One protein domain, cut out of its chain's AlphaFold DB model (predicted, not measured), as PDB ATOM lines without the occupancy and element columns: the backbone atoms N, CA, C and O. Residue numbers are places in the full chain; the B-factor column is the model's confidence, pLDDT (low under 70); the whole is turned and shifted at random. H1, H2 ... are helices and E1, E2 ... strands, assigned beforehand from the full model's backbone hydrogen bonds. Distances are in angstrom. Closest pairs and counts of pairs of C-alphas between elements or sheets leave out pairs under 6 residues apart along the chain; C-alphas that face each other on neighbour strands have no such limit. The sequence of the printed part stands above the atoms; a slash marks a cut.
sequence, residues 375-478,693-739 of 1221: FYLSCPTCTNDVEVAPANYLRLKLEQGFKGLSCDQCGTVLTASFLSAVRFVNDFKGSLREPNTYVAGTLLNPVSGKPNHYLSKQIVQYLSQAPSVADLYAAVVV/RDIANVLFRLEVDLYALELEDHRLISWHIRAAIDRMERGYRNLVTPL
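This is residues 375 to 478 and 693 to 739 of the 1221 residues of an uncharacterized protein of Catenaria anguillulae PL171 (UniProt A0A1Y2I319). A small head sits at one end of an elongated model: it holds the strand hairpin E1 and E2, the short helix H1 and the loop of residues 399 to 415. From this head H2 leads into a body of helices, in which H3 packs on residues 428 to 432 of H2, H4 packs on residues 694 to 698 of H5, and the helical hairpin H5 and H6 reaches to the other end, where residues 708 to 713 stick out. The printed part has 151 residues with two named strands and then six named helices, in the order E1 E2 H1 H2 H3 H4 H5 H6; the two strands form an antiparallel sheet, and the class is mostly helix. The whole is compact, with a radius of gyration of the C-alphas of 17.0 A, and the C-alphas span 55 by 31 by 30 A.

Begin with E1, residues 375 to 378, and its antiparallel neighbour E2, residues 385 to 388, which form a hairpin; look for N 377 and O 386 at 2.9 A and N 388 and O 375 at 2.8 A, within hydrogen-bond range. Next comes H1, residues 390 to 398, which touches no helix but is near H2, residues 416 to 433: their closest C-alphas, of Leu 396 and Ala 416, are 5.9 A apart. Residues 428 to 432 of H2 touch H3, residues 453 to 465, with the C-alphas of Phe 428 and Val 460 closest at 7.0 A; at 72 degrees the two are only just about perpendicular. H4, residues 467 to 477, only just touches H2, with 3 pairs of C-alphas within 8 A, the closest those of Val 425 and Tyr 473 at 7.2 A. Beyond the cut, H5, residues 693 to 706, touches H4 with residues 694 to 698 alone, at a shallow tilt of 23 degrees, opposite ways; the C-alphas of Ser 468 and Val 698 are closest, at 5.5 A. H6, residues 714 to 735, forms a helical hairpin with H5, at a shallow tilt of 21 degrees, opposite ways, and the C-alphas of Leu 699 and Ile 725 are closest, at 7.2 A. In H1 to H6 every O i to N i+4 pair is within hydrogen-bond range.

Find C-alpha 375 at (-50.082, 168.921, -40.509), where E1 begins. H2 starts at C-alpha 416, at (-61.607, 161.081, -44.453), and runs 25.8 A. H3 measures 18.4 A, H4 15.5 A and H5 19.7 A. H6, 28.9 A long, ends at C-alpha 735, at (-66.335, 160.845, -34.587).

The two farthest C-alphas, of Ala 389 and Glu 712, are 55.1 A apart. Residues 479 to 692 are not printed, and C-alphas 478 and 693 are 17.2 A apart across the cut. The links H1 to H2 and H2 to H3 are long. Low pLDDT, under 70, covers 55 residues, among them 693 to 739.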
ATOM      1  N   PHE A 375     -49.642 170.057 -41.319       96.50
ATOM      2  CA  PHE A 375     -50.082 168.921 -40.509       96.50
ATOM      3  C   PHE A 375     -49.384 167.643 -40.984       96.50
ATOM      4  O   PHE A 375     -49.071 167.517 -42.166       96.50
ATOM      5  N   TYR A 376     -49.227 166.660 -40.099       95.62
ATOM      6  CA  TYR A 376     -48.653 165.355 -40.434       95.62
ATOM      7  C   TYR A 376     -49.682 164.236 -40.237       95.62
ATOM      8  O   TYR A 376     -50.425 164.225 -39.252       95.62
ATOM      9  N   LEU A 377     -49.748 163.304 -41.192       95.06
ATOM     10  CA  LEU A 377     -50.629 162.134 -41.162       95.06
ATOM     11  C   LEU A 377     -49.855 160.859 -41.510       95.06
ATOM     12  O   LEU A 377     -49.525 160.646 -42.677       95.06
ATOM     13  N   SER A 378     -49.653 159.965 -40.540       95.81
ATOM     14  CA  SER A 378     -49.110 158.627 -40.812       95.81
ATOM     15  C   SER A 378     -50.025 157.862 -41.776       95.81
ATOM     16  O   SER A 378     -51.202 157.616 -41.495       95.81
ATOM     17  N   CYS A 379     -49.490 157.489 -42.941       96.94
ATOM     18  CA  CYS A 379     -50.207 156.709 -43.939       96.94
ATOM     19  C   CYS A 379     -50.429 155.278 -43.422       96.94
ATOM     20  O   CYS A 379     -49.464 154.528 -43.278       96.94
ATOM     21  N   PRO A 380     -51.669 154.807 -43.232       94.31
ATOM     22  CA  PRO A 380     -51.904 153.507 -42.606       94.31
ATOM     23  C   PRO A 380     -51.540 152.298 -43.483       94.31
ATOM     24  O   PRO A 380     -51.501 151.180 -42.977       94.31
ATOM     25  N   THR A 381     -51.253 152.505 -44.774       93.62
ATOM     26  CA  THR A 381     -50.787 151.451 -45.691       93.62
ATOM     27  C   THR A 381     -49.274 151.225 -45.610       93.62
ATOM     28  O   THR A 381     -48.821 150.100 -45.798       93.62
ATOM     29  N   CYS A 382     -48.478 152.277 -45.369       95.94
ATOM     30  CA  CYS A 382     -47.006 152.208 -45.411       95.94
ATOM     31  C   CYS A 382     -46.293 152.826 -44.195       95.94
ATOM     32  O   CYS A 382     -45.069 152.896 -44.170       95.94
ATOM     33  N   THR A 383     -47.043 153.275 -43.188       95.38
ATOM     34  CA  THR A 383     -46.619 153.962 -41.950       95.38
ATOM     35  C   THR A 383     -45.862 155.287 -42.099       95.38
ATOM     36  O   THR A 383     -45.799 156.030 -41.125       95.38
ATOM     37  N   ASN A 384     -45.366 155.633 -43.291       96.69
ATOM     38  CA  ASN A 384     -44.717 156.920 -43.556       96.69
ATOM     39  C   ASN A 384     -45.668 158.097 -43.312       96.69
ATOM     40  O   ASN A 384     -46.822 158.065 -43.754       96.69
ATOM     41  N   ASP A 385     -45.169 159.146 -42.667       96.88
ATOM     42  CA  ASP A 385     -45.903 160.394 -42.488       96.88
ATOM     43  C   ASP A 385     -46.043 161.155 -43.810       96.88
ATOM     44  O   ASP A 385     -45.100 161.292 -44.589       96.88
ATOM     45  N   VAL A 386     -47.258 161.636 -44.062       97.25
ATOM     46  CA  VAL A 386     -47.608 162.509 -45.181       97.25
ATOM     47  C   VAL A 386     -47.722 163.924 -44.639       97.25
ATOM     48  O   VAL A 386     -48.511 164.172 -43.723       97.25
ATOM     49  N   GLU A 387     -46.947 164.845 -45.205       97.38
ATOM     50  CA  GLU A 387     -47.067 166.268 -44.910       97.38
ATOM     51  C   GLU A 387     -48.287 166.859 -45.634       97.38
ATOM     52  O   GLU A 387     -48.544 166.573 -46.805       97.38
ATOM     53  N   VAL A 388     -49.075 167.669 -44.930       97.50
ATOM     54  CA  VAL A 388     -50.358 168.181 -45.414       97.50
ATOM     55  C   VAL A 388     -50.449 169.684 -45.198       97.50
ATOM     56  O   VAL A 388     -50.584 170.162 -44.070       97.50
ATOM     57  N   ALA A 389     -50.464 170.434 -46.300       97.00
ATOM     58  CA  ALA A 389     -50.726 171.871 -46.281       97.00
ATOM     59  C   ALA A 389     -52.067 172.190 -45.571       97.00
ATOM     60  O   ALA A 389     -53.062 171.501 -45.838       97.00
ATOM     61  N   PRO A 390     -52.149 173.247 -44.736       96.69
ATOM     62  CA  PRO A 390     -53.325 173.560 -43.918       96.69
ATOM     63  C   PRO A 390     -54.665 173.538 -44.651       96.69
ATOM     64  O   PRO A 390     -55.615 172.916 -44.180       96.69
ATOM     65  N   ALA A 391     -54.734 174.140 -45.842       95.94
ATOM     66  CA  ALA A 391     -55.944 174.147 -46.660       95.94
ATOM     67  C   ALA A 391     -56.385 172.728 -47.068       95.94
ATOM     68  O   ALA A 391     -57.568 172.407 -47.008       95.94
ATOM     69  N   ASN A 392     -55.453 171.842 -47.425       96.75
ATOM     70  CA  ASN A 392     -55.776 170.461 -47.788       96.75
ATOM     71  C   ASN A 392     -56.235 169.638 -46.574       96.75
ATOM     72  O   ASN A 392     -57.130 168.805 -46.713       96.75
ATOM     73  N   TYR A 393     -55.693 169.903 -45.382       96.12
ATOM     74  CA  TYR A 393     -56.146 169.265 -44.143       96.12
ATOM     75  C   TYR A 393     -57.532 169.775 -43.709       96.12
ATOM     76  O   TYR A 393     -58.410 168.982 -43.363       96.12
ATOM     77  N   LEU A 394     -57.769 171.088 -43.798       95.56
ATOM     78  CA  LEU A 394     -59.070 171.719 -43.558       95.56
ATOM     79  C   LEU A 394     -60.149 171.117 -44.470       95.56
ATOM     80  O   LEU A 394     -61.229 170.767 -43.999       95.56
ATOM     81  N   ARG A 395     -59.842 170.924 -45.757       95.88
ATOM     82  CA  ARG A 395     -60.743 170.275 -46.721       95.88
ATOM     83  C   ARG A 395     -60.929 168.785 -46.432       95.88
ATOM     84  O   ARG A 395     -62.059 168.314 -46.463       95.88
ATOM     85  N   LEU A 396     -59.871 168.061 -46.057       95.25
ATOM     86  CA  LEU A 396     -59.971 166.665 -45.613       95.25
ATOM     87  C   LEU A 396     -60.882 166.504 -44.384       95.25
ATOM     88  O   LEU A 396     -61.605 165.514 -44.307       95.25
ATOM     89  N   LYS A 397     -60.881 167.456 -43.438       92.38
ATOM     90  CA  LYS A 397     -61.846 167.472 -42.329       92.38
ATOM     91  C   LYS A 397     -63.252 167.874 -42.807       92.38
ATOM     92  O   LYS A 397     -64.193 167.144 -42.526       92.38
ATOM     93  N   LEU A 398     -63.415 169.022 -43.476       91.81
ATOM     94  CA  LEU A 398     -64.723 169.676 -43.663       91.81
ATOM     95  C   LEU A 398     -65.491 169.316 -44.947       91.81
ATOM     96  O   LEU A 398     -66.723 169.335 -44.937       91.81
ATOM     97  N   GLU A 399     -64.815 169.032 -46.062       93.50
ATOM     98  CA  GLU A 399     -65.471 168.858 -47.364       93.50
ATOM     99  C   GLU A 399     -65.920 167.409 -47.595       93.50
ATOM    100  O   GLU A 399     -65.137 166.528 -47.965       93.50
ATOM    101  N   GLN A 400     -67.227 167.168 -47.472       89.81
ATOM    102  CA  GLN A 400     -67.838 165.925 -47.947       89.81
ATOM    103  C   GLN A 400     -67.620 165.789 -49.462       89.81
ATOM    104  O   GLN A 400     -68.135 166.583 -50.246       89.81
ATOM    105  N   GLY A 401     -66.849 164.779 -49.874       89.19
ATOM    106  CA  GLY A 401     -66.458 164.578 -51.275       89.19
ATOM    107  C   GLY A 401     -65.078 165.132 -51.651       89.19
ATOM    108  O   GLY A 401     -64.701 165.039 -52.822       89.19
ATOM    109  N   PHE A 402     -64.288 165.647 -50.698       95.50
ATOM    110  CA  PHE A 402     -62.863 165.891 -50.935       95.50
ATOM    111  C   PHE A 402     -62.176 164.601 -51.410       95.50
ATOM    112  O   PHE A 402     -62.345 163.535 -50.814       95.50
ATOM    113  N   LYS A 403     -61.385 164.697 -52.487       95.00
ATOM    114  CA  LYS A 403     -60.804 163.530 -53.180       95.00
ATOM    115  C   LYS A 403     -59.799 162.733 -52.339       95.00
ATOM    116  O   LYS A 403     -59.459 161.623 -52.729       95.00
ATOM    117  N   GLY A 404     -59.364 163.273 -51.202       95.25
ATOM    118  CA  GLY A 404     -58.330 162.702 -50.344       95.25
ATOM    119  C   GLY A 404     -56.924 163.147 -50.737       95.25
ATOM    120  O   GLY A 404     -56.726 163.834 -51.739       95.25
ATOM    121  N   LEU A 405     -55.952 162.765 -49.912       97.12
ATOM    122  CA  LEU A 405     -54.536 163.093 -50.080       97.12
ATOM    123  C   LEU A 405     -53.783 161.860 -50.577       97.12
ATOM    124  O   LEU A 405     -53.859 160.813 -49.940       97.12
ATOM    125  N   SER A 406     -53.047 161.950 -51.679       97.44
ATOM    126  CA  SER A 406     -52.154 160.858 -52.082       97.44
ATOM    127  C   SER A 406     -50.962 160.782 -51.128       97.44
ATOM    128  O   SER A 406     -50.310 161.790 -50.890       97.44
ATOM    129  N   CYS A 407     -50.651 159.597 -50.605       97.81
ATOM    130  CA  CYS A 407     -49.370 159.348 -49.946       97.81
ATOM    131  C   CYS A 407     -48.287 159.098 -51.005       97.81
ATOM    132  O   CYS A 407     -48.370 158.105 -51.733       97.81
ATOM    133  N   ASP A 408     -47.257 159.942 -51.061       97.06
ATOM    134  CA  ASP A 408     -46.213 159.887 -52.099       97.06
ATOM    135  C   ASP A 408     -45.421 158.569 -52.119       97.06
ATOM    136  O   ASP A 408     -44.926 158.147 -53.161       97.06
ATOM    137  N   GLN A 409     -45.342 157.883 -50.975       97.00
ATOM    138  CA  GLN A 409     -44.552 156.659 -50.798       97.00
ATOM    139  C   GLN A 409     -45.256 155.382 -51.290       97.00
ATOM    140  O   GLN A 409     -44.594 154.392 -51.596       97.00
ATOM    141  N   CYS A 410     -46.594 155.360 -51.354       97.06
ATOM    142  CA  CYS A 410     -47.352 154.155 -51.733       97.06
ATOM    143  C   CYS A 410     -48.583 154.408 -52.619       97.06
ATOM    144  O   CYS A 410     -49.320 153.471 -52.926       97.06
ATOM    145  N   GLY A 411     -48.855 155.658 -52.997       96.75
ATOM    146  CA  GLY A 411     -49.997 156.049 -53.827       96.75
ATOM    147  C   GLY A 411     -51.376 155.870 -53.177       96.75
ATOM    148  O   GLY A 411     -52.387 156.073 -53.848       96.75
ATOM    149  N   THR A 412     -51.459 155.494 -51.893       96.12
ATOM    150  CA  THR A 412     -52.753 155.356 -51.198       96.12
ATOM    151  C   THR A 412     -53.416 156.723 -51.056       96.12
ATOM    152  O   THR A 412     -52.801 157.654 -50.540       96.12
ATOM    153  N   VAL A 413     -54.686 156.825 -51.455       97.00
ATOM    154  CA  VAL A 413     -55.479 158.055 -51.347       97.00
ATOM    155  C   VAL A 413     -56.195 158.112 -49.992       97.00
ATOM    156  O   VAL A 413     -57.201 157.444 -49.753       97.00
ATOM    157  N   LEU A 414     -55.667 158.944 -49.101       96.75
ATOM    158  CA  LEU A 414     -56.161 159.205 -47.755       96.75
ATOM    159  C   LEU A 414     -57.398 160.114 -47.806       96.75
ATOM    160  O   LEU A 414     -57.302 161.337 -47.705       96.75
ATOM    161  N   THR A 415     -58.576 159.519 -47.994       96.00
ATOM    162  CA  THR A 415     -59.865 160.197 -47.761       96.00
ATOM    163  C   THR A 415     -60.238 160.154 -46.279       96.00
ATOM    164  O   THR A 415     -59.807 159.255 -45.552       96.00
ATOM    165  N   ALA A 416     -61.092 161.079 -45.825       92.94
ATOM    166  CA  ALA A 416     -61.607 161.081 -44.453       92.94
ATOM    167  C   ALA A 416     -62.249 159.732 -44.090       92.94
ATOM    168  O   ALA A 416     -61.967 159.159 -43.039       92.94
ATOM    169  N   SER A 417     -63.045 159.178 -45.007       90.44
ATOM    170  CA  SER A 417     -63.709 157.886 -44.843       90.44
ATOM    171  C   SER A 417     -62.723 156.707 -44.832       90.44
ATOM    172  O   SER A 417     -62.924 155.761 -44.079       90.44
ATOM    173  N   PHE A 418     -61.634 156.748 -45.609       93.12
ATOM    174  CA  PHE A 418     -60.594 155.712 -45.559       93.12
ATOM    175  C   PHE A 418     -59.843 155.727 -44.220       93.12
ATOM    176  O   PHE A 418     -59.759 154.695 -43.554       93.12
ATOM    177  N   LEU A 419     -59.388 156.904 -43.775       93.75
ATOM    178  CA  LEU A 419     -58.785 157.083 -42.448       93.75
ATOM    179  C   LEU A 419     -59.757 156.651 -41.333       93.75
ATOM    180  O   LEU A 419     -59.341 156.037 -40.349       93.75
ATOM    181  N   SER A 420     -61.062 156.882 -41.527       90.12
ATOM    182  CA  SER A 420     -62.111 156.446 -40.600       90.12
ATOM    183  C   SER A 420     -62.247 154.925 -40.516       90.12
ATOM    184  O   SER A 420     -62.258 154.365 -39.418       90.12
ATOM    185  N   ALA A 421     -62.316 154.240 -41.662       90.38
ATOM    186  CA  ALA A 421     -62.394 152.782 -41.723       90.38
ATOM    187  C   ALA A 421     -61.137 152.123 -41.127       90.38
ATOM    188  O   ALA A 421     -61.234 151.132 -40.406       90.38
ATOM    189  N   VAL A 422     -59.961 152.715 -41.350       91.12
ATOM    190  CA  VAL A 422     -58.705 152.296 -40.718       91.12
ATOM    191  C   VAL A 422     -58.756 152.457 -39.197       91.12
ATOM    192  O   VAL A 422     -58.410 151.512 -38.489       91.12
ATOM    193  N   ARG A 423     -59.198 153.612 -38.671       89.94
ATOM    194  CA  ARG A 423     -59.297 153.831 -37.216       89.94
ATOM    195  C   ARG A 423     -60.277 152.844 -36.576       89.94
ATOM    196  O   ARG A 423     -59.923 152.230 -35.577       89.94
ATOM    197  N   PHE A 424     -61.429 152.591 -37.207       91.75
ATOM    198  CA  PHE A 424     -62.355 151.525 -36.799       91.75
ATOM    199  C   PHE A 424     -61.677 150.149 -36.740       91.75
ATOM    200  O   PHE A 424     -61.747 149.465 -35.722       91.75
ATOM    201  N   VAL A 425     -60.988 149.751 -37.813       90.88
ATOM    202  CA  VAL A 425     -60.303 148.455 -37.900       90.88
ATOM    203  C   VAL A 425     -59.170 148.339 -36.871       90.88
ATOM    204  O   VAL A 425     -58.927 147.244 -36.366       90.88
ATOM    205  N   ASN A 426     -58.494 149.435 -36.523       90.00
ATOM    206  CA  ASN A 426     -57.446 149.447 -35.501       90.00
ATOM    207  C   ASN A 426     -58.020 149.377 -34.076       90.00
ATOM    208  O   ASN A 426     -57.573 148.523 -33.312       90.00
ATOM    209  N   ASP A 427     -59.053 150.163 -33.752       90.75
ATOM    210  CA  ASP A 427     -59.794 150.063 -32.484       90.75
ATOM    211  C   ASP A 427     -60.351 148.634 -32.295       90.75
ATOM    212  O   ASP A 427     -60.218 148.027 -31.231       90.75
ATOM    213  N   PHE A 428     -60.902 148.045 -33.363       93.38
ATOM    214  CA  PHE A 428     -61.407 146.672 -33.379       93.38
ATOM    215  C   PHE A 428     -60.291 145.635 -33.163       93.38
ATOM    216  O   PHE A 428     -60.409 144.791 -32.271       93.38
ATOM    217  N   LYS A 429     -59.169 145.731 -33.896       91.06
ATOM    218  CA  LYS A 429     -57.975 144.880 -33.695       91.06
ATOM    219  C   LYS A 429     -57.439 144.973 -32.264       91.06
ATOM    220  O   LYS A 429     -57.104 143.935 -31.696       91.06
ATOM    221  N   GLY A 430     -57.367 146.174 -31.686       91.75
ATOM    222  CA  GLY A 430     -56.985 146.385 -30.287       91.75
ATOM    223  C   GLY A 430     -57.953 145.679 -29.342       91.75
ATOM    224  O   GLY A 430     -57.546 144.843 -28.541       91.75
ATOM    225  N   SER A 431     -59.259 145.891 -29.525       92.81
ATOM    226  CA  SER A 431     -60.298 145.282 -28.685       92.81
ATOM    227  C   SER A 431     -60.372 143.746 -28.732       92.81
ATOM    228  O   SER A 431     -60.896 143.140 -27.794       92.81
ATOM    229  N   LEU A 432     -59.828 143.110 -29.777       92.44
ATOM    230  CA  LEU A 432     -59.671 141.652 -29.875       92.44
ATOM    231  C   LEU A 432     -58.370 141.130 -29.241       92.44
ATOM    232  O   LEU A 432     -58.302 139.956 -28.882       92.44
ATOM    233  N   ARG A 433     -57.335 141.969 -29.124       94.31
ATOM    234  CA  ARG A 433     -56.024 141.614 -28.545       94.31
ATOM    235  C   ARG A 433     -55.957 141.877 -27.044       94.31
ATOM    236  O   ARG A 433     -55.347 141.104 -26.313       94.31
ATOM    237  N   GLU A 434     -56.573 142.966 -26.601       93.44
ATOM    238  CA  GLU A 434     -56.425 143.525 -25.260       93.44
ATOM    239  C   GLU A 434     -57.778 143.532 -24.525       93.44
ATOM    240  O   GLU A 434     -58.785 144.008 -25.067       93.44
ATOM    241  N   PRO A 435     -57.851 143.038 -23.274       86.81
ATOM    242  CA  PRO A 435     -59.113 142.953 -22.536       86.81
ATOM    243  C   PRO A 435     -59.712 144.330 -22.211       86.81
ATOM    244  O   PRO A 435     -60.935 144.452 -22.133       86.81
ATOM    245  N   ASN A 436     -58.868 145.362 -22.113       87.94
ATOM    246  CA  ASN A 436     -59.251 146.710 -21.686       87.94
ATOM    247  C   ASN A 436     -59.384 147.714 -22.847       87.94
ATOM    248  O   ASN A 436     -59.726 148.865 -22.614       87.94
ATOM    249  N   THR A 437     -59.151 147.290 -24.092       90.94
ATOM    250  CA  THR A 437     -59.296 148.151 -25.277       90.94
ATOM    251  C   THR A 437     -60.699 147.986 -25.872       90.94
ATOM    252  O   THR A 437     -61.198 146.860 -26.000       90.94
ATOM    253  N   TYR A 438     -61.356 149.089 -26.237       92.50
ATOM    254  CA  TYR A 438     -62.761 149.108 -26.671       92.50
ATOM    255  C   TYR A 438     -62.949 149.853 -27.997       92.50
ATOM    256  O   TYR A 438     -62.199 150.768 -28.332       92.50
ATOM    257  N   VAL A 439     -63.977 149.461 -28.751       93.56
ATOM    258  CA  VAL A 439     -64.383 150.138 -29.993       93.56
ATOM    259  C   VAL A 439     -65.218 151.369 -29.639       93.56
ATOM    260  O   VAL A 439     -66.107 151.273 -28.791       93.56
ATOM    261  N   ALA A 440     -64.954 152.514 -30.271       91.00
ATOM    262  CA  ALA A 440     -65.715 153.739 -30.022       91.00
ATOM    263  C   ALA A 440     -67.220 153.559 -30.325       91.00
ATOM    264  O   ALA A 440     -67.609 152.840 -31.244       91.00
ATOM    265  N   GLY A 441     -68.081 154.203 -29.541       90.81
ATOM    266  CA  GLY A 441     -69.537 154.056 -29.622       90.81
ATOM    267  C   GLY A 441     -70.086 152.715 -29.104       90.81
ATOM    268  O   GLY A 441     -71.248 152.406 -29.374       90.81
ATOM    269  N   THR A 442     -69.285 151.912 -28.390       93.62
ATOM    270  CA  THR A 442     -69.688 150.596 -27.846       93.62
ATOM    271  C   THR A 442     -69.489 150.446 -26.336       93.62
ATOM    272  O   THR A 442     -70.074 149.537 -25.742       93.62
ATOM    273  N   LEU A 443     -68.679 151.301 -25.698       93.12
ATOM    274  CA  LEU A 443     -68.356 151.211 -24.274       93.12
ATOM    275  C   LEU A 443     -69.531 151.647 -23.396       93.12
ATOM    276  O   LEU A 443     -69.783 151.030 -22.360       93.12
ATOM    277  N   LEU A 444     -70.276 152.682 -23.794       91.69
ATOM    278  CA  LEU A 444     -71.417 153.167 -23.020       91.69
ATOM    279  C   LEU A 444     -72.707 152.426 -23.379       91.69
ATOM    280  O   LEU A 444     -73.136 152.375 -24.531       91.69
ATOM    281  N   ASN A 445     -73.406 151.921 -22.360       90.25
ATOM    282  CA  ASN A 445     -74.737 151.343 -22.529       90.25
ATOM    283  C   ASN A 445     -75.690 152.389 -23.160       90.25
ATOM    284  O   ASN A 445     -75.863 153.471 -22.593       90.25
ATOM    285  N   PRO A 446     -76.374 152.103 -24.285       84.06
ATOM    286  CA  PRO A 446     -77.136 153.120 -25.013       84.06
ATOM    287  C   PRO A 446     -78.320 153.697 -24.218       84.06
ATOM    288  O   PRO A 446     -78.732 154.833 -24.494       84.06
ATOM    289  N   VAL A 447     -78.842 152.944 -23.239       85.25
ATOM    290  CA  VAL A 447     -79.965 153.309 -22.361       85.25
ATOM    291  C   VAL A 447     -79.474 154.000 -21.092       85.25
ATOM    292  O   VAL A 447     -79.858 155.141 -20.839       85.25
ATOM    293  N   SER A 448     -78.619 153.338 -20.304       86.38
ATOM    294  CA  SER A 448     -78.167 153.863 -19.005       86.38
ATOM    295  C   SER A 448     -76.995 154.840 -19.112       86.38
ATOM    296  O   SER A 448     -76.733 155.570 -18.163       86.38
ATOM    297  N   GLY A 449     -76.280 154.870 -20.240       85.62
ATOM    298  CA  GLY A 449     -75.093 155.702 -20.467       85.62
ATOM    299  C   GLY A 449     -73.936 155.463 -19.494       85.62
ATOM    300  O   GLY A 449     -73.031 156.286 -19.441       85.62
ATOM    301  N   LYS A 450     -73.970 154.374 -18.717       86.94
ATOM    302  CA  LYS A 450     -72.848 153.924 -17.883       86.94
ATOM    303  C   LYS A 450     -71.894 153.065 -18.731       86.94
ATOM    304  O   LYS A 450     -72.397 152.368 -19.624       86.94
ATOM    305  N   PRO A 451     -70.578 153.060 -18.446       89.31
ATOM    306  CA  PRO A 451     -69.650 152.084 -19.007       89.31
ATOM    307  C   PRO A 451     -70.153 150.650 -18.817       89.31
ATOM    308  O   PRO A 451     -70.714 150.293 -17.779       89.31
ATOM    309  N   ASN A 452     -70.009 149.840 -19.860       92.56
ATOM    310  CA  ASN A 452     -70.438 148.451 -19.905       92.56
ATOM    311  C   ASN A 452     -69.481 147.646 -20.793       92.56
ATOM    312  O   ASN A 452     -69.816 147.229 -21.902       92.56
ATOM    313  N   HIS A 453     -68.277 147.421 -20.269       91.81
ATOM    314  CA  HIS A 453     -67.202 146.654 -20.906       91.81
ATOM    315  C   HIS A 453     -67.683 145.289 -21.436       91.81
ATOM    316  O   HIS A 453     -67.263 144.866 -22.509       91.81
ATOM    317  N   TYR A 454     -68.612 144.626 -20.732       93.31
ATOM    318  CA  TYR A 454     -69.208 143.361 -21.176       93.31
ATOM    319  C   TYR A 454     -70.023 143.524 -22.467       93.31
ATOM    320  O   TYR A 454     -69.804 142.771 -23.412       93.31
ATOM    321  N   LEU A 455     -70.899 144.532 -22.557       91.69
ATOM    322  CA  LEU A 455     -71.647 144.823 -23.788       91.69
ATOM    323  C   LEU A 455     -70.713 145.226 -24.938       91.69
ATOM    324  O   LEU A 455     -70.902 144.743 -26.050       91.69
ATOM    325  N   SER A 456     -69.681 146.034 -24.674       92.50
ATOM    326  CA  SER A 456     -68.667 146.365 -25.686       92.50
ATOM    327  C   SER A 456     -67.977 145.104 -26.218       92.50
ATOM    328  O   SER A 456     -67.943 144.882 -27.428       92.50
ATOM    329  N   LYS A 457     -67.514 144.205 -25.334       92.94
ATOM    330  CA  LYS A 457     -66.909 142.932 -25.751       92.94
ATOM    331  C   LYS A 457     -67.906 141.990 -26.437       92.94
ATOM    332  O   LYS A 457     -67.499 141.304 -27.367       92.94
ATOM    333  N   GLN A 458     -69.193 141.986 -26.071       93.50
ATOM    334  CA  GLN A 458     -70.228 141.254 -26.818       93.50
ATOM    335  C   GLN A 458     -70.421 141.813 -28.235       93.50
ATOM    336  O   GLN A 458     -70.510 141.032 -29.180       93.50
ATOM    337  N   ILE A 459     -70.443 143.140 -28.407       92.12
ATOM    338  CA  ILE A 459     -70.527 143.790 -29.724       92.12
ATOM    339  C   ILE A 459     -69.289 143.443 -30.561       92.12
ATOM    340  O   ILE A 459     -69.428 143.024 -31.707       92.12
ATOM    341  N   VAL A 460     -68.087 143.525 -29.983       92.69
ATOM    342  CA  VAL A 460     -66.828 143.120 -30.635       92.69
ATOM    343  C   VAL A 460     -66.838 141.634 -31.013       92.69
ATOM    344  O   VAL A 460     -66.474 141.283 -32.134       92.69
ATOM    345  N   GLN A 461     -67.301 140.752 -30.123       92.56
ATOM    346  CA  GLN A 461     -67.410 139.319 -30.393       92.56
ATOM    347  C   GLN A 461     -68.404 139.037 -31.529       92.56
ATOM    348  O   GLN A 461     -68.094 138.250 -32.421       92.56
ATOM    349  N   TYR A 462     -69.557 139.708 -31.541       91.75
ATOM    350  CA  TYR A 462     -70.551 139.587 -32.605       91.75
ATOM    351  C   TYR A 462     -70.010 140.102 -33.953       91.75
ATOM    352  O   TYR A 462     -70.073 139.393 -34.957       91.75
ATOM    353  N   LEU A 463     -69.356 141.267 -33.965       89.44
ATOM    354  CA  LEU A 463     -68.650 141.798 -35.138       89.44
ATOM    355  C   LEU A 463     -67.514 140.872 -35.609       89.44
ATOM    356  O   LEU A 463     -67.251 140.811 -36.801       89.44
ATOM    357  N   SER A 464     -66.868 140.106 -34.724       90.19
ATOM    358  CA  SER A 464     -65.853 139.113 -35.125       90.19
ATOM    359  C   SER A 464     -66.432 137.842 -35.763       90.19
ATOM    360  O   SER A 464     -65.703 137.101 -36.417       90.19
ATOM    361  N   GLN A 465     -67.733 137.590 -35.581       89.50
ATOM    362  CA  GLN A 465     -68.462 136.466 -36.181       89.50
ATOM    363  C   GLN A 465     -69.162 136.856 -37.491       89.50
ATOM    364  O   GLN A 465     -69.495 135.979 -38.286       89.50
ATOM    365  N   ALA A 466     -69.354 138.156 -37.733       86.44
ATOM    366  CA  ALA A 466     -69.884 138.701 -38.975       86.44
ATOM    367  C   ALA A 466     -68.968 138.333 -40.164       86.44
ATOM    368  O   ALA A 466     -67.856 138.865 -40.247       86.44
ATOM    369  N   PRO A 467     -69.408 137.491 -41.125       79.19
ATOM    370  CA  PRO A 467     -68.548 137.052 -42.232       79.19
ATOM    371  C   PRO A 467     -67.995 138.237 -43.025       79.19
ATOM    372  O   PRO A 467     -66.823 138.290 -43.384       79.19
ATOM    373  N   SER A 468     -68.832 139.252 -43.197       74.50
ATOM    374  CA  SER A 468     -68.524 140.442 -43.968       74.50
ATOM    375  C   SER A 468     -67.694 141.490 -43.212       74.50
ATOM    376  O   SER A 468     -67.125 142.375 -43.845       74.50
ATOM    377  N   VAL A 469     -67.514 141.367 -41.889       67.31
ATOM    378  CA  VAL A 469     -66.449 142.100 -41.174       67.31
ATOM    379  C   VAL A 469     -65.085 141.464 -41.459       67.31
ATOM    380  O   VAL A 469     -64.094 142.188 -41.546       67.31
ATOM    381  N   ALA A 470     -65.016 140.148 -41.695       63.41
ATOM    382  CA  ALA A 470     -63.802 139.515 -42.212       63.41
ATOM    383  C   ALA A 470     -63.547 139.887 -43.688       63.41
ATOM    384  O   ALA A 470     -62.399 140.156 -44.043       63.41
ATOM    385  N   ASP A 471     -64.593 140.017 -44.514       70.44
ATOM    386  CA  ASP A 471     -64.467 140.566 -45.876       70.44
ATOM    387  C   ASP A 471     -63.982 142.029 -45.855       70.44
ATOM    388  O   ASP A 471     -63.099 142.398 -46.626       70.44
ATOM    389  N   LEU A 472     -64.480 142.860 -44.929       65.88
ATOM    390  CA  LEU A 472     -63.990 144.228 -44.703       65.88
ATOM    391  C   LEU A 472     -62.545 144.273 -44.217       65.88
ATOM    392  O   LEU A 472     -61.758 145.094 -44.685       65.88
ATOM    393  N   TYR A 473     -62.193 143.395 -43.277       65.50
ATOM    394  CA  TYR A 473     -60.825 143.243 -42.801       65.50
ATOM    395  C   TYR A 473     -59.903 142.899 -43.970       65.50
ATOM    396  O   TYR A 473     -58.845 143.509 -44.098       65.50
ATOM    397  N   ALA A 474     -60.311 141.978 -44.849       71.81
ATOM    398  CA  ALA A 474     -59.585 141.684 -46.074       71.81
ATOM    399  C   ALA A 474     -59.506 142.929 -46.972       71.81
ATOM    400  O   ALA A 474     -58.401 143.348 -47.288       71.81
ATOM    401  N   ALA A 475     -60.632 143.568 -47.306       65.81
ATOM    402  CA  ALA A 475     -60.717 144.721 -48.209       65.81
ATOM    403  C   ALA A 475     -59.850 145.922 -47.782       65.81
ATOM    404  O   ALA A 475     -59.210 146.541 -48.627       65.81
ATOM    405  N   VAL A 476     -59.792 146.235 -46.482       64.81
ATOM    406  CA  VAL A 476     -58.961 147.323 -45.924       64.81
ATOM    407  C   VAL A 476     -57.479 146.929 -45.819       64.81
ATOM    408  O   VAL A 476     -56.618 147.804 -45.755       64.81
ATOM    409  N   VAL A 477     -57.161 145.629 -45.798       60.75
ATOM    410  CA  VAL A 477     -55.788 145.101 -45.655       60.75
ATOM    411  C   VAL A 477     -55.197 144.598 -46.983       60.75
ATOM    412  O   VAL A 477     -53.999 144.325 -47.024       60.75
ATOM    413  N   VAL A 478     -55.966 144.513 -48.082       55.00
ATOM    414  CA  VAL A 478     -55.405 144.200 -49.412       55.00
ATOM    415  C   VAL A 478     -54.329 145.241 -49.732       55.00
ATOM    416  O   VAL A 478     -54.653 146.427 -49.825       55.00
ATOM    417  N   ARG A 693     -70.505 150.827 -49.590       39.41
ATOM    418  CA  ARG A 693     -71.568 149.945 -50.074       39.41
ATOM    419  C   ARG A 693     -71.462 148.571 -49.423       39.41
ATOM    420  O   ARG A 693     -72.482 148.015 -49.021       39.41
ATOM    421  N   ASP A 694     -70.247 148.061 -49.254       43.16
ATOM    422  CA  ASP A 694     -70.035 146.782 -48.585       43.16
ATOM    423  C   ASP A 694     -70.207 146.882 -47.060       43.16
ATOM    424  O   ASP A 694     -70.864 146.013 -46.501       43.16
ATOM    425  N   ILE A 695     -69.806 147.975 -46.393       43.59
ATOM    426  CA  ILE A 695     -70.175 148.273 -44.987       43.59
ATOM    427  C   ILE A 695     -71.700 148.353 -44.818       43.59
ATOM    428  O   ILE A 695     -72.241 147.778 -43.875       43.59
ATOM    429  N   ALA A 696     -72.422 149.005 -45.730       40.84
ATOM    430  CA  ALA A 696     -73.882 149.038 -45.685       40.84
ATOM    431  C   ALA A 696     -74.479 147.628 -45.858       40.84
ATOM    432  O   ALA A 696     -75.359 147.238 -45.096       40.84
ATOM    433  N   ASN A 697     -73.949 146.822 -46.786       40.62
ATOM    434  CA  ASN A 697     -74.334 145.416 -46.954       40.62
ATOM    435  C   ASN A 697     -73.983 144.552 -45.723       40.62
ATOM    436  O   ASN A 697     -74.719 143.617 -45.412       40.62
ATOM    437  N   VAL A 698     -72.885 144.846 -45.014       43.31
ATOM    438  CA  VAL A 698     -72.492 144.204 -43.746       43.31
ATOM    439  C   VAL A 698     -73.545 144.484 -42.688       43.31
ATOM    440  O   VAL A 698     -74.130 143.553 -42.148       43.31
ATOM    441  N   LEU A 699     -73.818 145.761 -42.428       42.81
ATOM    442  CA  LEU A 699     -74.741 146.195 -41.383       42.81
ATOM    443  C   LEU A 699     -76.183 145.747 -41.681       42.81
ATOM    444  O   LEU A 699     -76.874 145.302 -40.769       42.81
ATOM    445  N   PHE A 700     -76.594 145.747 -42.952       41.41
ATOM    446  CA  PHE A 700     -77.886 145.222 -43.407       41.41
ATOM    447  C   PHE A 700     -77.995 143.688 -43.294       41.41
ATOM    448  O   PHE A 700     -79.057 143.160 -42.969       41.41
ATOM    449  N   ARG A 701     -76.906 142.935 -43.514       40.00
ATOM    450  CA  ARG A 701     -76.900 141.482 -43.250       40.00
ATOM    451  C   ARG A 701     -76.923 141.174 -41.759       40.00
ATOM    452  O   ARG A 701     -77.682 140.306 -41.355       40.00
ATOM    453  N   LEU A 702     -76.191 141.928 -40.940       43.09
ATOM    454  CA  LEU A 702     -76.253 141.797 -39.483       43.09
ATOM    455  C   LEU A 702     -77.645 142.148 -38.943       43.09
ATOM    456  O   LEU A 702     -78.140 141.461 -38.058       43.09
ATOM    457  N   GLU A 703     -78.325 143.142 -39.519       42.25
ATOM    458  CA  GLU A 703     -79.750 143.392 -39.283       42.25
ATOM    459  C   GLU A 703     -80.607 142.145 -39.575       42.25
ATOM    460  O   GLU A 703     -81.395 141.745 -38.718       42.25
ATOM    461  N   VAL A 704     -80.437 141.502 -40.737       39.44
ATOM    462  CA  VAL A 704     -81.187 140.289 -41.126       39.44
ATOM    463  C   VAL A 704     -80.860 139.078 -40.241       39.44
ATOM    464  O   VAL A 704     -81.775 138.358 -39.841       39.44
ATOM    465  N   ASP A 705     -79.598 138.867 -39.870       38.66
ATOM    466  CA  ASP A 705     -79.187 137.737 -39.029       38.66
ATOM    467  C   ASP A 705     -79.620 137.930 -37.559       38.66
ATOM    468  O   ASP A 705     -80.031 136.975 -36.896       38.66
ATOM    469  N   LEU A 706     -79.648 139.171 -37.054       41.75
ATOM    470  CA  LEU A 706     -80.244 139.510 -35.750       41.75
ATOM    471  C   LEU A 706     -81.769 139.343 -35.721       41.75
ATOM    472  O   LEU A 706     -82.341 139.151 -34.647       41.75
ATOM    473  N   TYR A 707     -82.439 139.387 -36.874       38.38
ATOM    474  CA  TYR A 707     -83.859 139.047 -36.977       38.38
ATOM    475  C   TYR A 707     -84.137 137.539 -36.845       38.38
ATOM    476  O   TYR A 707     -85.283 137.174 -36.584       38.38
ATOM    477  N   ALA A 708     -83.129 136.670 -37.001       37.75
ATOM    478  CA  ALA A 708     -83.305 135.217 -37.084       37.75
ATOM    479  C   ALA A 708     -83.094 134.444 -35.761       37.75
ATOM    480  O   ALA A 708     -83.386 133.250 -35.702       37.75
ATOM    481  N   LEU A 709     -82.594 135.089 -34.699       37.72
ATOM    482  CA  LEU A 709     -82.288 134.442 -33.413       37.72
ATOM    483  C   LEU A 709     -83.454 134.575 -32.417       37.72
ATOM    484  O   LEU A 709     -83.657 135.643 -31.843       37.72
ATOM    485  N   GLU A 710     -84.214 133.492 -32.217       40.69
ATOM    486  CA  GLU A 710     -85.427 133.422 -31.379       40.69
ATOM    487  C   GLU A 710     -85.206 133.886 -29.920       40.69
ATOM    488  O   GLU A 710     -84.597 133.172 -29.123       40.69
ATOM    489  N   LEU A 711     -85.745 135.056 -29.543       41.12
ATOM    490  CA  LEU A 711     -85.853 135.538 -28.155       41.12
ATOM    491  C   LEU A 711     -86.890 136.677 -28.066       41.12
ATOM    492  O   LEU A 711     -86.737 137.719 -28.698       41.12
ATOM    493  N   GLU A 712     -87.945 136.497 -27.264       39.75
ATOM    494  CA  GLU A 712     -89.237 137.204 -27.409       39.75
ATOM    495  C   GLU A 712     -89.207 138.754 -27.288       39.75
ATOM    496  O   GLU A 712     -90.127 139.418 -27.768       39.75
ATOM    497  N   ASP A 713     -88.127 139.360 -26.778       48.28
ATOM    498  CA  ASP A 713     -87.901 140.822 -26.717       48.28
ATOM    499  C   ASP A 713     -87.446 141.471 -28.054       48.28
ATOM    500  O   ASP A 713     -87.042 142.643 -28.096       48.28
ATOM    501  N   HIS A 714     -87.532 140.737 -29.173       40.88
ATOM    502  CA  HIS A 714     -87.047 141.110 -30.513       40.88
ATOM    503  C   HIS A 714     -87.222 142.586 -30.912       40.88
ATOM    504  O   HIS A 714     -86.317 143.161 -31.510       40.88
ATOM    505  N   ARG A 715     -88.367 143.230 -30.634       44.31
ATOM    506  CA  ARG A 715     -88.618 144.619 -31.080       44.31
ATOM    507  C   ARG A 715     -87.777 145.651 -30.337       44.31
ATOM    508  O   ARG A 715     -87.329 146.610 -30.961       44.31
ATOM    509  N   LEU A 716     -87.557 145.467 -29.036       41.00
ATOM    510  CA  LEU A 716     -86.755 146.393 -28.237       41.00
ATOM    511  C   LEU A 716     -85.266 146.209 -28.550       41.00
ATOM    512  O   LEU A 716     -84.554 147.193 -28.729       41.00
ATOM    513  N   ILE A 717     -84.823 144.959 -28.713       41.31
ATOM    514  CA  ILE A 717     -83.444 144.629 -29.096       41.31
ATOM    515  C   ILE A 717     -83.160 145.071 -30.542       41.31
ATOM    516  O   ILE A 717     -82.179 145.768 -30.767       41.31
ATOM    517  N   SER A 718     -84.041 144.789 -31.508       40.06
ATOM    518  CA  SER A 718     -83.914 145.271 -32.895       40.06
ATOM    519  C   SER A 718     -83.932 146.801 -32.978       40.06
ATOM    520  O   SER A 718     -83.136 147.375 -33.717       40.06
ATOM    521  N   TRP A 719     -84.770 147.491 -32.189       46.78
ATOM    522  CA  TRP A 719     -84.722 148.955 -32.119       46.78
ATOM    523  C   TRP A 719     -83.423 149.457 -31.488       46.78
ATOM    524  O   TRP A 719     -82.841 150.407 -31.998       46.78
ATOM    525  N   HIS A 720     -82.930 148.824 -30.419       43.62
ATOM    526  CA  HIS A 720     -81.654 149.199 -29.816       43.62
ATOM    527  C   HIS A 720     -80.464 148.920 -30.727       43.62
ATOM    528  O   HIS A 720     -79.568 149.754 -30.753       43.62
ATOM    529  N   ILE A 721     -80.454 147.823 -31.491       42.34
ATOM    530  CA  ILE A 721     -79.351 147.509 -32.399       42.34
ATOM    531  C   ILE A 721     -79.450 148.317 -33.692       42.34
ATOM    532  O   ILE A 721     -78.428 148.849 -34.089       42.34
ATOM    533  N   ARG A 722     -80.628 148.566 -34.288       46.12
ATOM    534  CA  ARG A 722     -80.739 149.584 -35.356       46.12
ATOM    535  C   ARG A 722     -80.333 150.960 -34.849       46.12
ATOM    536  O   ARG A 722     -79.521 151.627 -35.467       46.12
ATOM    537  N   ALA A 723     -80.823 151.384 -33.686       44.22
ATOM    538  CA  ALA A 723     -80.449 152.680 -33.137       44.22
ATOM    539  C   ALA A 723     -78.984 152.737 -32.676       44.22
ATOM    540  O   ALA A 723     -78.482 153.847 -32.538       44.22
ATOM    541  N   ALA A 724     -78.317 151.602 -32.428       41.44
ATOM    542  CA  ALA A 724     -76.879 151.514 -32.188       41.44
ATOM    543  C   ALA A 724     -76.099 151.492 -33.504       41.44
ATOM    544  O   ALA A 724     -75.155 152.250 -33.613       41.44
ATOM    545  N   ILE A 725     -76.528 150.743 -34.521       44.25
ATOM    546  CA  ILE A 725     -75.950 150.719 -35.870       44.25
ATOM    547  C   ILE A 725     -76.077 152.095 -36.516       44.25
ATOM    548  O   ILE A 725     -75.063 152.651 -36.893       44.25
ATOM    549  N   ASP A 726     -77.247 152.737 -36.527       46.28
ATOM    550  CA  ASP A 726     -77.378 154.108 -37.024       46.28
ATOM    551  C   ASP A 726     -76.597 155.130 -36.168       46.28
ATOM    552  O   ASP A 726     -76.317 156.235 -36.635       46.28
ATOM    553  N   ARG A 727     -76.342 154.845 -34.879       43.62
ATOM    554  CA  ARG A 727     -75.498 155.690 -34.006       43.62
ATOM    555  C   ARG A 727     -74.018 155.379 -34.163       43.62
ATOM    556  O   ARG A 727     -73.226 156.265 -33.906       43.62
ATOM    557  N   MET A 728     -73.651 154.192 -34.623       40.72
ATOM    558  CA  MET A 728     -72.311 153.827 -35.055       40.72
ATOM    559  C   MET A 728     -72.080 154.305 -36.484       40.72
ATOM    560  O   MET A 728     -70.970 154.662 -36.804       40.72
ATOM    561  N   GLU A 729     -73.089 154.424 -37.341       42.03
ATOM    562  CA  GLU A 729     -72.902 154.946 -38.690       42.03
ATOM    563  C   GLU A 729     -72.893 156.476 -38.678       42.03
ATOM    564  O   GLU A 729     -71.949 157.088 -39.169       42.03
ATOM    565  N   ARG A 730     -73.876 157.122 -38.028       43.53
ATOM    566  CA  ARG A 730     -73.824 158.575 -37.780       43.53
ATOM    567  C   ARG A 730     -72.677 158.935 -36.841       43.53
ATOM    568  O   ARG A 730     -72.005 159.924 -37.080       43.53
ATOM    569  N   GLY A 731     -72.408 158.109 -35.831       35.22
ATOM    570  CA  GLY A 731     -71.246 158.248 -34.957       35.22
ATOM    571  C   GLY A 731     -69.950 158.135 -35.738       35.22
ATOM    572  O   GLY A 731     -69.174 159.072 -35.701       35.22
ATOM    573  N   TYR A 732     -69.718 157.082 -36.526       41.28
ATOM    574  CA  TYR A 732     -68.461 156.956 -37.271       41.28
ATOM    575  C   TYR A 732     -68.316 158.012 -38.382       41.28
ATOM    576  O   TYR A 732     -67.205 158.475 -38.631       41.28
ATOM    577  N   ARG A 733     -69.419 158.493 -38.976       38.75
ATOM    578  CA  ARG A 733     -69.415 159.676 -39.862       38.75
ATOM    579  C   ARG A 733     -69.054 160.988 -39.125       38.75
ATOM    580  O   ARG A 733     -68.564 161.908 -39.773       38.75
ATOM    581  N   ASN A 734     -69.239 161.066 -37.800       34.91
ATOM    582  CA  ASN A 734     -69.084 162.284 -36.984       34.91
ATOM    583  C   ASN A 734     -67.878 162.279 -36.002       34.91
ATOM    584  O   ASN A 734     -67.419 163.351 -35.610       34.91
ATOM    585  N   LEU A 735     -67.386 161.099 -35.597       35.72
ATOM    586  CA  LEU A 735     -66.335 160.845 -34.587       35.72
ATOM    587  C   LEU A 735     -64.946 160.565 -35.196       35.72
ATOM    588  O   LEU A 735     -63.953 160.462 -34.464       35.72
ATOM    589  N   VAL A 736     -64.883 160.308 -36.510       37.25
ATOM    590  CA  VAL A 736     -63.732 159.618 -37.132       37.25
ATOM    591  C   VAL A 736     -63.110 160.359 -38.324       37.25
ATOM    592  O   VAL A 736     -61.984 160.056 -38.716       37.25
ATOM    593  N   THR A 737     -63.678 161.507 -38.697       37.06
ATOM    594  CA  THR A 737     -62.837 162.702 -38.535       37.06
ATOM    595  C   THR A 737     -62.583 162.829 -37.030       37.06
ATOM    596  O   THR A 737     -63.556 162.962 -36.287       37.06
ATOM    597  N   PRO A 738     -61.330 162.683 -36.550       38.31
ATOM    598  CA  PRO A 738     -61.057 162.643 -35.115       38.31
ATOM    599  C   PRO A 738     -61.676 163.875 -34.478       38.31
ATOM    600  O   PRO A 738     -61.544 164.936 -35.072       38.31
ATOM    601  N   LEU A 739     -62.418 163.681 -33.379       41.41
ATOM    602  CA  LEU A 739     -62.815 164.673 -32.369       41.41
ATOM    603  C   LEU A 739     -63.198 166.085 -32.875       41.41
ATOM    604  O   LEU A 739     -63.110 167.030 -32.105       41.41
TER     605      LEU A 739